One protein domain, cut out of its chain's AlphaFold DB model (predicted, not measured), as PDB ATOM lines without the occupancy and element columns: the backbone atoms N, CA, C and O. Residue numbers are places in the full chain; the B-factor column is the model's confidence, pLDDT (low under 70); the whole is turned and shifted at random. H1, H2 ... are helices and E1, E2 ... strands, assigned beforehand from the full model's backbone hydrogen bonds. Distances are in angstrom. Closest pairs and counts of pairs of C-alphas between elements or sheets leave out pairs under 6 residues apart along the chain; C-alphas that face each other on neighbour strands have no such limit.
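Overview. This is residues 243 to 282 and 296 to 330 of the 477 residues of the protein "myomegalin-like isoform X6" of Delphinapterus leucas (UniProt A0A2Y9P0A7). Two long helices, H1 and H2, run side by side in opposite ways as a slender rod, with a tiny two-stranded sheet, E1 and E2, at one end and the cut in the chain at the other. The helices come closest in the half toward the sheet, at Leu 259 and Ala 316, and their ends at the cut stand wider apart. The printed part has 75 residues, with two named helices and two named strands in the order E1, H1, H2, E2; the sheet's order is E1 - E2, antiparallel, and the class is mostly helix. The whole is only just extended, close to loose, with a radius of gyration of the C-alphas of 17.1 A, and its C-alphas span 58 by 21 by 17 A.

Along the chain. The printed part begins at Asn 243. E1 is residues 248 to 250, with C-alpha 248 at (-28.358, 34.278, -7.793). H1 is residues 253 to 281, 41.8 A from first to last C-alpha, beginning at C-alpha 253 at (-15.219, 28.115, -6.071). After the cut, H2 is residues 296 to 320, 36.4 A from first to last C-alpha, beginning at C-alpha 296 at (2.337, 56.671, 20.273). E2 is residues 324 to 326 and ends at C-alpha 326 at (-28.138, 34.948, -12.733). E1 and E2 each measure 6.7 A from first to last C-alpha.

Arrangement. E1 and E2 are antiparallel neighbours, with 138 degrees between their N-to-C directions. The C-alphas of Val 249 and Arg 325 face each other at 4.5 A. N 250 and O 324 are within hydrogen-bond range at 2.8 A, and so are N 326 and O 248, also at 2.8 A. A tight link of 2 residues joins E1 to H1. H1 and H2 touch, with 29 pairs of C-alphas within 8 A; their closest C-alphas are those of Leu 259 and Ala 316, 5.5 A apart. Their lines stand at a shallow tilt of 24 degrees, and they run opposite ways. In H1 and H2 every O i to N i+4 pair is within hydrogen-bond range. A tight link of 3 residues joins H2 to E2. E1 and H2 are apart, and so are H1 and E2.

Size, cuts and confidence. The two C-alphas farthest apart are those of Ser 296 and Ser 330, 60.3 A. Residues 283 to 295 are cut out and not printed, and C-alphas 282 and 296 are 16.6 A apart across the cut. Of the links that are printed whole, none is long. The mean pLDDT of the printed part is 88.2; residues 280 to 282 and 329 to 330 are under 70.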
ATOM      1  N   ASN A 243     -28.356  37.825 -15.753       75.69
ATOM      2  CA  ASN A 243     -29.256  38.937 -15.436       75.69
ATOM      3  C   ASN A 243     -28.632  39.837 -14.360       75.69
ATOM      4  O   ASN A 243     -28.384  39.401 -13.239       75.69
ATOM      5  N   LYS A 244     -28.453  41.131 -14.661       75.94
ATOM      6  CA  LYS A 244     -27.916  42.140 -13.722       75.94
ATOM      7  C   LYS A 244     -28.756  42.322 -12.446       75.94
ATOM      8  O   LYS A 244     -28.230  42.708 -11.403       75.94
ATOM      9  N   HIS A 245     -30.046  42.007 -12.504       75.50
ATOM     10  CA  HIS A 245     -30.965  42.018 -11.365       75.50
ATOM     11  C   HIS A 245     -31.226  40.620 -10.793       75.50
ATOM     12  O   HIS A 245     -32.039  40.497  -9.878       75.50
ATOM     13  N   GLY A 246     -30.534  39.593 -11.296       78.25
ATOM     14  CA  GLY A 246     -30.680  38.213 -10.855       78.25
ATOM     15  C   GLY A 246     -30.437  38.049  -9.356       78.25
ATOM     16  O   GLY A 246     -29.534  38.667  -8.781       78.25
ATOM     17  N   ARG A 247     -31.263  37.214  -8.719       78.81
ATOM     18  CA  ARG A 247     -31.141  36.866  -7.293       78.81
ATOM     19  C   ARG A 247     -29.981  35.926  -6.979       78.81
ATOM     20  O   ARG A 247     -29.599  35.831  -5.816       78.81
ATOM     21  N   HIS A 248     -29.438  35.241  -7.978       84.31
ATOM     22  CA  HIS A 248     -28.358  34.278  -7.793       84.31
ATOM     23  C   HIS A 248     -27.040  34.877  -8.268       84.31
ATOM     24  O   HIS A 248     -27.017  35.706  -9.175       84.31
ATOM     25  N   VAL A 249     -25.945  34.467  -7.642       87.50
ATOM     26  CA  VAL A 249     -24.587  34.897  -7.979       87.50
ATOM     27  C   VAL A 249     -23.776  33.644  -8.271       87.50
ATOM     28  O   VAL A 249     -23.848  32.676  -7.517       87.50
ATOM     29  N   ILE A 250     -23.043  33.651  -9.377       87.31
ATOM     30  CA  ILE A 250     -22.258  32.521  -9.867       87.31
ATOM     31  C   ILE A 250     -20.822  33.000 -10.052       87.31
ATOM     32  O   ILE A 250     -20.593  34.107 -10.526       87.31
ATOM     33  N   GLY A 251     -19.867  32.168  -9.663       91.19
ATOM     34  CA  GLY A 251     -18.433  32.412  -9.807       91.19
ATOM     35  C   GLY A 251     -17.663  31.125  -9.534       91.19
ATOM     36  O   GLY A 251     -18.267  30.106  -9.175       91.19
ATOM     37  N   HIS A 252     -16.342  31.152  -9.712       94.50
ATOM     38  CA  HIS A 252     -15.513  29.996  -9.389       94.50
ATOM     39  C   HIS A 252     -15.448  29.772  -7.873       94.50
ATOM     40  O   HIS A 252     -15.518  30.700  -7.064       94.50
ATOM     41  N   ILE A 253     -15.309  28.504  -7.482       94.75
ATOM     42  CA  ILE A 253     -15.219  28.115  -6.071       94.75
ATOM     43  C   ILE A 253     -13.964  28.685  -5.396       94.75
ATOM     44  O   ILE A 253     -13.998  29.015  -4.208       94.75
ATOM     45  N   ASP A 254     -12.884  28.851  -6.159       95.31
ATOM     46  CA  ASP A 254     -11.619  29.403  -5.681       95.31
ATOM     47  C   ASP A 254     -11.755  30.899  -5.372       95.31
ATOM     48  O   ASP A 254     -11.395  31.336  -4.277       95.31
ATOM     49  N   ASP A 255     -12.403  31.661  -6.260       94.62
ATOM     50  CA  ASP A 255     -12.703  33.085  -6.052       94.62
ATOM     51  C   ASP A 255     -13.609  33.292  -4.833       94.62
ATOM     52  O   ASP A 255     -13.406  34.208  -4.033       94.62
ATOM     53  N   TYR A 256     -14.592  32.406  -4.639       95.00
ATOM     54  CA  TYR A 256     -15.449  32.422  -3.451       95.00
ATOM     55  C   TYR A 256     -14.661  32.135  -2.175       95.00
ATOM     56  O   TYR A 256     -14.869  32.794  -1.153       95.00
ATOM     57  N   SER A 257     -13.744  31.172  -2.229       95.94
ATOM     58  CA  SER A 257     -12.898  30.817  -1.092       95.94
ATOM     59  C   SER A 257     -11.973  31.977  -0.712       95.94
ATOM     60  O   SER A 257     -11.914  32.340   0.466       95.94
ATOM     61  N   ALA A 258     -11.351  32.628  -1.701       96.56
ATOM     62  CA  ALA A 258     -10.538  33.825  -1.508       96.56
ATOM     63  C   ALA A 258     -11.366  34.990  -0.941       96.56
ATOM     64  O   ALA A 258     -10.979  35.602   0.053       96.56
ATOM     65  N   LEU A 259     -12.552  35.255  -1.499       96.69
ATOM     66  CA  LEU A 259     -13.432  36.331  -1.033       96.69
ATOM     67  C   LEU A 259     -13.869  36.102   0.418       96.69
ATOM     68  O   LEU A 259     -13.856  37.019   1.244       96.69
ATOM     69  N   ARG A 260     -14.229  34.861   0.753       96.25
ATOM     70  CA  ARG A 260     -14.613  34.473   2.111       96.25
ATOM     71  C   ARG A 260     -13.461  34.667   3.097       96.25
ATOM     72  O   ARG A 260     -13.707  35.137   4.210       96.25
ATOM     73  N   GLN A 261     -12.232  34.337   2.703       96.19
ATOM     74  CA  GLN A 261     -11.041  34.575   3.517       96.19
ATOM     75  C   GLN A 261     -10.814  36.073   3.754       96.19
ATOM     76  O   GLN A 261     -10.696  36.486   4.906       96.19
ATOM     77  N   GLN A 262     -10.847  36.888   2.698       95.00
ATOM     78  CA  GLN A 262     -10.658  38.343   2.767       95.00
ATOM     79  C   GLN A 262     -11.665  39.017   3.708       95.00
ATOM     80  O   GLN A 262     -11.300  39.793   4.595       95.00
ATOM     81  N   ILE A 263     -12.944  38.649   3.593       95.19
ATOM     82  CA  ILE A 263     -14.003  39.139   4.485       95.19
ATOM     83  C   ILE A 263     -13.793  38.637   5.925       95.19
ATOM     84  O   ILE A 263     -14.052  39.369   6.886       95.19
ATOM     85  N   GLY A 264     -13.334  37.394   6.094       95.00
ATOM     86  CA  GLY A 264     -13.026  36.805   7.397       95.00
ATOM     87  C   GLY A 264     -11.902  37.542   8.127       95.00
ATOM     88  O   GLY A 264     -12.078  37.945   9.278       95.00
ATOM     89  N   GLU A 265     -10.783  37.783   7.446       94.69
ATOM     90  CA  GLU A 265      -9.641  38.539   7.969       94.69
ATOM     91  C   GLU A 265     -10.001  40.009   8.222       94.69
ATOM     92  O   GLU A 265      -9.700  40.547   9.291       94.69
ATOM     93  N   GLY A 266     -10.742  40.640   7.304       96.12
ATOM     94  CA  GLY A 266     -11.265  41.995   7.486       96.12
ATOM     95  C   GLY A 266     -12.120  42.120   8.751       96.12
ATOM     96  O   GLY A 266     -11.962  43.059   9.532       96.12
ATOM     97  N   ARG A 267     -12.970  41.127   9.040       96.00
ATOM     98  CA  ARG A 267     -13.771  41.100  10.274       96.00
ATOM     99  C   ARG A 267     -12.902  41.032  11.534       96.00
ATOM    100  O   ARG A 267     -13.260  41.641  12.544       96.00
ATOM    101  N   LEU A 268     -11.791  40.295  11.505       94.75
ATOM    102  CA  LEU A 268     -10.846  40.241  12.626       94.75
ATOM    103  C   LEU A 268     -10.155  41.594  12.835       94.75
ATOM    104  O   LEU A 268     -10.075  42.061  13.972       94.75
ATOM    105  N   LEU A 269      -9.746  42.261  11.754       94.62
ATOM    106  CA  LEU A 269      -9.157  43.603  11.811       94.62
ATOM    107  C   LEU A 269     -10.134  44.633  12.387       94.62
ATOM    108  O   LEU A 269      -9.750  45.403  13.262       94.62
ATOM    109  N   VAL A 270     -11.413  44.596  11.996       95.06
ATOM    110  CA  VAL A 270     -12.453  45.467  12.577       95.06
ATOM    111  C   VAL A 270     -12.587  45.248  14.087       95.06
ATOM    112  O   VAL A 270     -12.680  46.216  14.841       95.06
ATOM    113  N   LYS A 271     -12.555  43.994  14.560       93.88
ATOM    114  CA  LYS A 271     -12.583  43.697  16.004       93.88
ATOM    115  C   LYS A 271     -11.356  44.262  16.726       93.88
ATOM    116  O   LYS A 271     -11.519  44.823  17.806       93.88
ATOM    117  N   LYS A 272     -10.167  44.147  16.122       93.69
ATOM    118  CA  LYS A 272      -8.909  44.688  16.657       93.69
ATOM    119  C   LYS A 272      -8.932  46.219  16.740       93.69
ATOM    120  O   LYS A 272      -8.598  46.789  17.775       93.69
ATOM    121  N   ILE A 273      -9.389  46.882  15.680       93.50
ATOM    122  CA  ILE A 273      -9.589  48.339  15.637       93.50
ATOM    123  C   ILE A 273     -10.569  48.763  16.736       93.50
ATOM    124  O   ILE A 273     -10.276  49.670  17.508       93.50
ATOM    125  N   ALA A 274     -11.696  48.059  16.877       90.25
ATOM    126  CA  ALA A 274     -12.682  48.357  17.909       90.25
ATOM    127  C   ALA A 274     -12.136  48.165  19.338       90.25
ATOM    128  O   ALA A 274     -12.493  48.945  20.221       90.25
ATOM    129  N   SER A 275     -11.282  47.163  19.593       88.94
ATOM    130  CA  SER A 275     -10.635  46.996  20.905       88.94
ATOM    131  C   SER A 275      -9.608  48.087  21.193       88.94
ATOM    132  O   SER A 275      -9.605  48.613  22.303       88.94
ATOM    133  N   LEU A 276      -8.800  48.470  20.197       89.00
ATOM    134  CA  LEU A 276      -7.839  49.574  20.309       89.00
ATOM    135  C   LEU A 276      -8.569  50.887  20.627       89.00
ATOM    136  O   LEU A 276      -8.256  51.536  21.619       89.00
ATOM    137  N   MET A 277      -9.623  51.219  19.872       85.31
ATOM    138  CA  MET A 277     -10.429  52.425  20.107       85.31
ATOM    139  C   MET A 277     -11.125  52.420  21.473       85.31
ATOM    140  O   MET A 277     -11.154  53.442  22.151       85.31
ATOM    141  N   ARG A 278     -11.668  51.276  21.910       84.50
ATOM    142  CA  ARG A 278     -12.310  51.164  23.229       84.50
ATOM    143  C   ARG A 278     -11.303  51.343  24.365       84.50
ATOM    144  O   ARG A 278     -11.643  51.954  25.370       84.50
ATOM    145  N   SER A 279     -10.074  50.858  24.185       75.44
ATOM    146  CA  SER A 279      -8.974  51.091  25.125       75.44
ATOM    147  C   SER A 279      -8.614  52.574  25.226       75.44
ATOM    148  O   SER A 279      -8.285  53.043  26.308       75.44
ATOM    149  N   THR A 280      -8.711  53.324  24.124       68.00
ATOM    150  CA  THR A 280      -8.452  54.774  24.092       68.00
ATOM    151  C   THR A 280      -9.613  55.607  24.657       68.00
ATOM    152  O   THR A 280      -9.385  56.685  25.194       68.00
ATOM    153  N   CYS A 281     -10.858  55.127  24.564       63.75
ATOM    154  CA  CYS A 281     -12.046  55.843  25.054       63.75
ATOM    155  C   CYS A 281     -12.363  55.625  26.548       63.75
ATOM    156  O   CYS A 281     -13.266  56.281  27.067       63.75
ATOM    157  N   ASN A 282     -11.648  54.743  27.253       55.44
ATOM    158  CA  ASN A 282     -11.812  54.529  28.694       55.44
ATOM    159  C   ASN A 282     -10.959  55.529  29.506       55.44
ATOM    160  O   ASN A 282      -9.996  55.137  30.156       55.44
ATOM    161  N   SER A 296       2.241  56.454  21.729       70.19
ATOM    162  CA  SER A 296       2.337  56.671  20.273       70.19
ATOM    163  C   SER A 296       2.256  55.366  19.465       70.19
ATOM    164  O   SER A 296       1.793  55.357  18.318       70.19
ATOM    165  N   GLU A 297       2.611  54.258  20.115       76.75
ATOM    166  CA  GLU A 297       2.501  52.874  19.663       76.75
ATOM    167  C   GLU A 297       1.047  52.490  19.313       76.75
ATOM    168  O   GLU A 297       0.785  51.943  18.241       76.75
ATOM    169  N   GLY A 298       0.071  52.848  20.158       79.44
ATOM    170  CA  GLY A 298      -1.339  52.483  19.973       79.44
ATOM    171  C   GLY A 298      -2.017  53.236  18.823       79.44
ATOM    172  O   GLY A 298      -2.810  52.658  18.077       79.44
ATOM    173  N   ILE A 299      -1.664  54.513  18.621       81.94
ATOM    174  CA  ILE A 299      -2.114  55.303  17.455       81.94
ATOM    175  C   ILE A 299      -1.554  54.696  16.169       81.94
ATOM    176  O   ILE A 299      -2.266  54.560  15.170       81.94
ATOM    177  N   HIS A 300      -0.272  54.333  16.191       87.06
ATOM    178  CA  HIS A 300       0.400  53.736  15.049       87.06
ATOM    179  C   HIS A 300      -0.192  52.361  14.701       87.06
ATOM    180  O   HIS A 300      -0.493  52.098  13.535       87.06
ATOM    181  N   GLU A 301      -0.466  51.515  15.696       89.88
ATOM    182  CA  GLU A 301      -1.097  50.207  15.496       89.88
ATOM    183  C   GLU A 301      -2.542  50.318  14.985       89.88
ATOM    184  O   GLU A 301      -2.954  49.549  14.108       89.88
ATOM    185  N   LEU A 302      -3.304  51.302  15.471       90.06
ATOM    186  CA  LEU A 302      -4.643  51.607  14.970       90.06
ATOM    187  C   LEU A 302      -4.598  52.041  13.500       90.06
ATOM    188  O   LEU A 302      -5.376  51.537  12.684       90.06
ATOM    189  N   ARG A 303      -3.662  52.929  13.144       91.75
ATOM    190  CA  ARG A 303      -3.475  53.398  11.765       91.75
ATOM    191  C   ARG A 303      -3.095  52.250  10.833       91.75
ATOM    192  O   ARG A 303      -3.708  52.109   9.779       91.75
ATOM    193  N   ASN A 304      -2.161  51.397  11.249       93.81
ATOM    194  CA  ASN A 304      -1.723  50.237  10.471       93.81
ATOM    195  C   ASN A 304      -2.838  49.195  10.322       93.81
ATOM    196  O   ASN A 304      -3.074  48.683   9.231       93.81
ATOM    197  N   SER A 305      -3.590  48.914  11.389       93.69
ATOM    198  CA  SER A 305      -4.735  47.995  11.321       93.69
ATOM    199  C   SER A 305      -5.827  48.527  10.382       93.69
ATOM    200  O   SER A 305      -6.447  47.756   9.652       93.69
ATOM    201  N   THR A 306      -6.022  49.849  10.353       94.56
ATOM    202  CA  THR A 306      -6.975  50.523   9.460       94.56
ATOM    203  C   THR A 306      -6.517  50.494   8.000       94.56
ATOM    204  O   THR A 306      -7.330  50.215   7.121       94.56
ATOM    205  N   SER A 307      -5.226  50.712   7.719       95.06
ATOM    206  CA  SER A 307      -4.697  50.625   6.350       95.06
ATOM    207  C   SER A 307      -4.745  49.198   5.801       95.06
ATOM    208  O   SER A 307      -5.105  49.004   4.643       95.06
ATOM    209  N   VAL A 308      -4.451  48.189   6.632       96.31
ATOM    210  CA  VAL A 308      -4.581  46.778   6.232       96.31
ATOM    211  C   VAL A 308      -6.047  46.428   5.973       96.31
ATOM    212  O   VAL A 308      -6.346  45.777   4.977       96.31
ATOM    213  N   LEU A 309      -6.981  46.895   6.812       96.12
ATOM    214  CA  LEU A 309      -8.413  46.685   6.577       96.12
ATOM    215  C   LEU A 309      -8.868  47.303   5.250       96.12
ATOM    216  O   LEU A 309      -9.628  46.676   4.518       96.12
ATOM    217  N   HIS A 310      -8.401  48.512   4.936       95.25
ATOM    218  CA  HIS A 310      -8.719  49.170   3.674       95.25
ATOM    219  C   HIS A 310      -8.253  48.338   2.475       95.25
ATOM    220  O   HIS A 310      -9.063  48.018   1.609       95.25
ATOM    221  N   HIS A 311      -6.995  47.890   2.488       96.19
ATOM    222  CA  HIS A 311      -6.444  47.048   1.429       96.19
ATOM    223  C   HIS A 311      -7.214  45.724   1.269       96.19
ATOM    224  O   HIS A 311      -7.576  45.341   0.161       96.19
ATOM    225  N   ARG A 312      -7.566  45.063   2.380       93.31
ATOM    226  CA  ARG A 312      -8.376  43.830   2.379       93.31
ATOM    227  C   ARG A 312      -9.773  44.034   1.781       93.31
ATOM    228  O   ARG A 312     -10.299  43.152   1.106       93.31
ATOM    229  N   LEU A 313     -10.390  45.193   2.012       95.25
ATOM    230  CA  LEU A 313     -11.684  45.535   1.415       95.25
ATOM    231  C   LEU A 313     -11.575  45.832  -0.086       95.25
ATOM    232  O   LEU A 313     -12.489  45.474  -0.827       95.25
ATOM    233  N   GLU A 314     -10.474  46.428  -0.546       96.19
ATOM    234  CA  GLU A 314     -10.197  46.595  -1.979       96.19
ATOM    235  C   GLU A 314      -9.979  45.245  -2.677       96.19
ATOM    236  O   GLU A 314     -10.564  45.002  -3.734       96.19
ATOM    237  N   GLU A 315      -9.223  44.327  -2.063       94.69
ATOM    238  CA  GLU A 315      -9.056  42.955  -2.567       94.69
ATOM    239  C   GLU A 315     -10.405  42.221  -2.644       94.69
ATOM    240  O   GLU A 315     -10.723  41.600  -3.660       94.69
ATOM    241  N   ALA A 316     -11.250  42.344  -1.613       95.00
ATOM    242  CA  ALA A 316     -12.600  41.781  -1.620       95.00
ATOM    243  C   ALA A 316     -13.495  42.400  -2.712       95.00
ATOM    244  O   ALA A 316     -14.264  41.684  -3.354       95.00
ATOM    245  N   ALA A 317     -13.392  43.711  -2.957       94.44
ATOM    246  CA  ALA A 317     -14.120  44.386  -4.030       94.44
ATOM    247  C   ALA A 317     -13.661  43.923  -5.421       94.44
ATOM    248  O   ALA A 317     -14.503  43.725  -6.297       94.44
ATOM    249  N   SER A 318     -12.358  43.691  -5.607       95.19
ATOM    250  CA  SER A 318     -11.802  43.117  -6.836       95.19
ATOM    251  C   SER A 318     -12.325  41.696  -7.071       95.19
ATOM    252  O   SER A 318     -12.869  41.404  -8.135       95.19
ATOM    253  N   LEU A 319     -12.290  40.835  -6.049       95.19
ATOM    254  CA  LEU A 319     -12.816  39.468  -6.135       95.19
ATOM    255  C   LEU A 319     -14.313  39.432  -6.456       95.19
ATOM    256  O   LEU A 319     -14.752  38.580  -7.219       95.19
ATOM    257  N   LEU A 320     -15.100  40.382  -5.941       93.25
ATOM    258  CA  LEU A 320     -16.528  40.491  -6.259       93.25
ATOM    259  C   LEU A 320     -16.806  40.720  -7.756       93.25
ATOM    260  O   LEU A 320     -17.896  40.382  -8.214       93.25
ATOM    261  N   THR A 321     -15.845  41.244  -8.525       92.19
ATOM    262  CA  THR A 321     -15.992  41.419  -9.982       92.19
ATOM    263  C   THR A 321     -15.893  40.112 -10.771       92.19
ATOM    264  O   THR A 321     -16.382  40.049 -11.896       92.19
ATOM    265  N   MET A 322     -15.346  39.052 -10.166       92.44
ATOM    266  CA  MET A 322     -15.249  37.710 -10.757       92.44
ATOM    267  C   MET A 322     -16.582  36.947 -10.723       92.44
ATOM    268  O   MET A 322     -16.684  35.826 -11.221       92.44
ATOM    269  N   PHE A 323     -17.616  37.547 -10.129       90.75
ATOM    270  CA  PHE A 323     -18.939  36.960 -10.009       90.75
ATOM    271  C   PHE A 323     -19.942  37.643 -10.933       90.75
ATOM    272  O   PHE A 323     -20.027  38.868 -11.020       90.75
ATOM    273  N   TRP A 324     -20.797  36.837 -11.548       88.88
ATOM    274  CA  TRP A 324     -21.912  37.290 -12.375       88.88
ATOM    275  C   TRP A 324     -23.247  36.914 -11.741       88.88
ATOM    276  O   TRP A 324     -23.379  35.911 -11.037       88.88
ATOM    277  N   ARG A 325     -24.260  37.746 -11.983       88.12
ATOM    278  CA  ARG A 325     -25.619  37.521 -11.489       88.12
ATOM    279  C   ARG A 325     -26.444  36.716 -12.486       88.12
ATOM    280  O   ARG A 325     -26.357  36.939 -13.693       88.12
ATOM    281  N   ALA A 326     -27.272  35.821 -11.960       84.12
ATOM    282  CA  ALA A 326     -28.138  34.948 -12.733       84.12
ATOM    283  C   ALA A 326     -29.577  34.931 -12.208       84.12
ATOM    284  O   ALA A 326     -29.836  35.025 -11.000       84.12
ATOM    285  N   ALA A 327     -30.518  34.796 -13.139       80.38
ATOM    286  CA  ALA A 327     -31.918  34.498 -12.860       80.38
ATOM    287  C   ALA A 327     -32.192  33.052 -13.294       80.38
ATOM    288  O   ALA A 327     -31.702  32.611 -14.334       80.38
ATOM    289  N   LEU A 328     -32.901  32.287 -12.463       72.25
ATOM    290  CA  LEU A 328     -33.197  30.893 -12.797       72.25
ATOM    291  C   LEU A 328     -34.343  30.852 -13.824       72.25
ATOM    292  O   LEU A 328     -35.159  31.775 -13.858       72.25
ATOM    293  N   PRO A 329     -34.417  29.814 -14.673       63.72
ATOM    294  CA  PRO A 329     -35.564  29.623 -15.549       63.72
ATOM    295  C   PRO A 329     -36.833  29.442 -14.713       63.72
ATOM    296  O   PRO A 329     -36.866  28.610 -13.802       63.72
ATOM    297  N   SER A 330     -37.873  30.204 -15.043       56.31
ATOM    298  CA  SER A 330     -39.182  30.076 -14.410       56.31
ATOM    299  C   SER A 330     -39.750  28.674 -14.599       56.31
ATOM    300  O   SER A 330     -39.848  28.196 -15.730       56.31
TER     301      SER A 330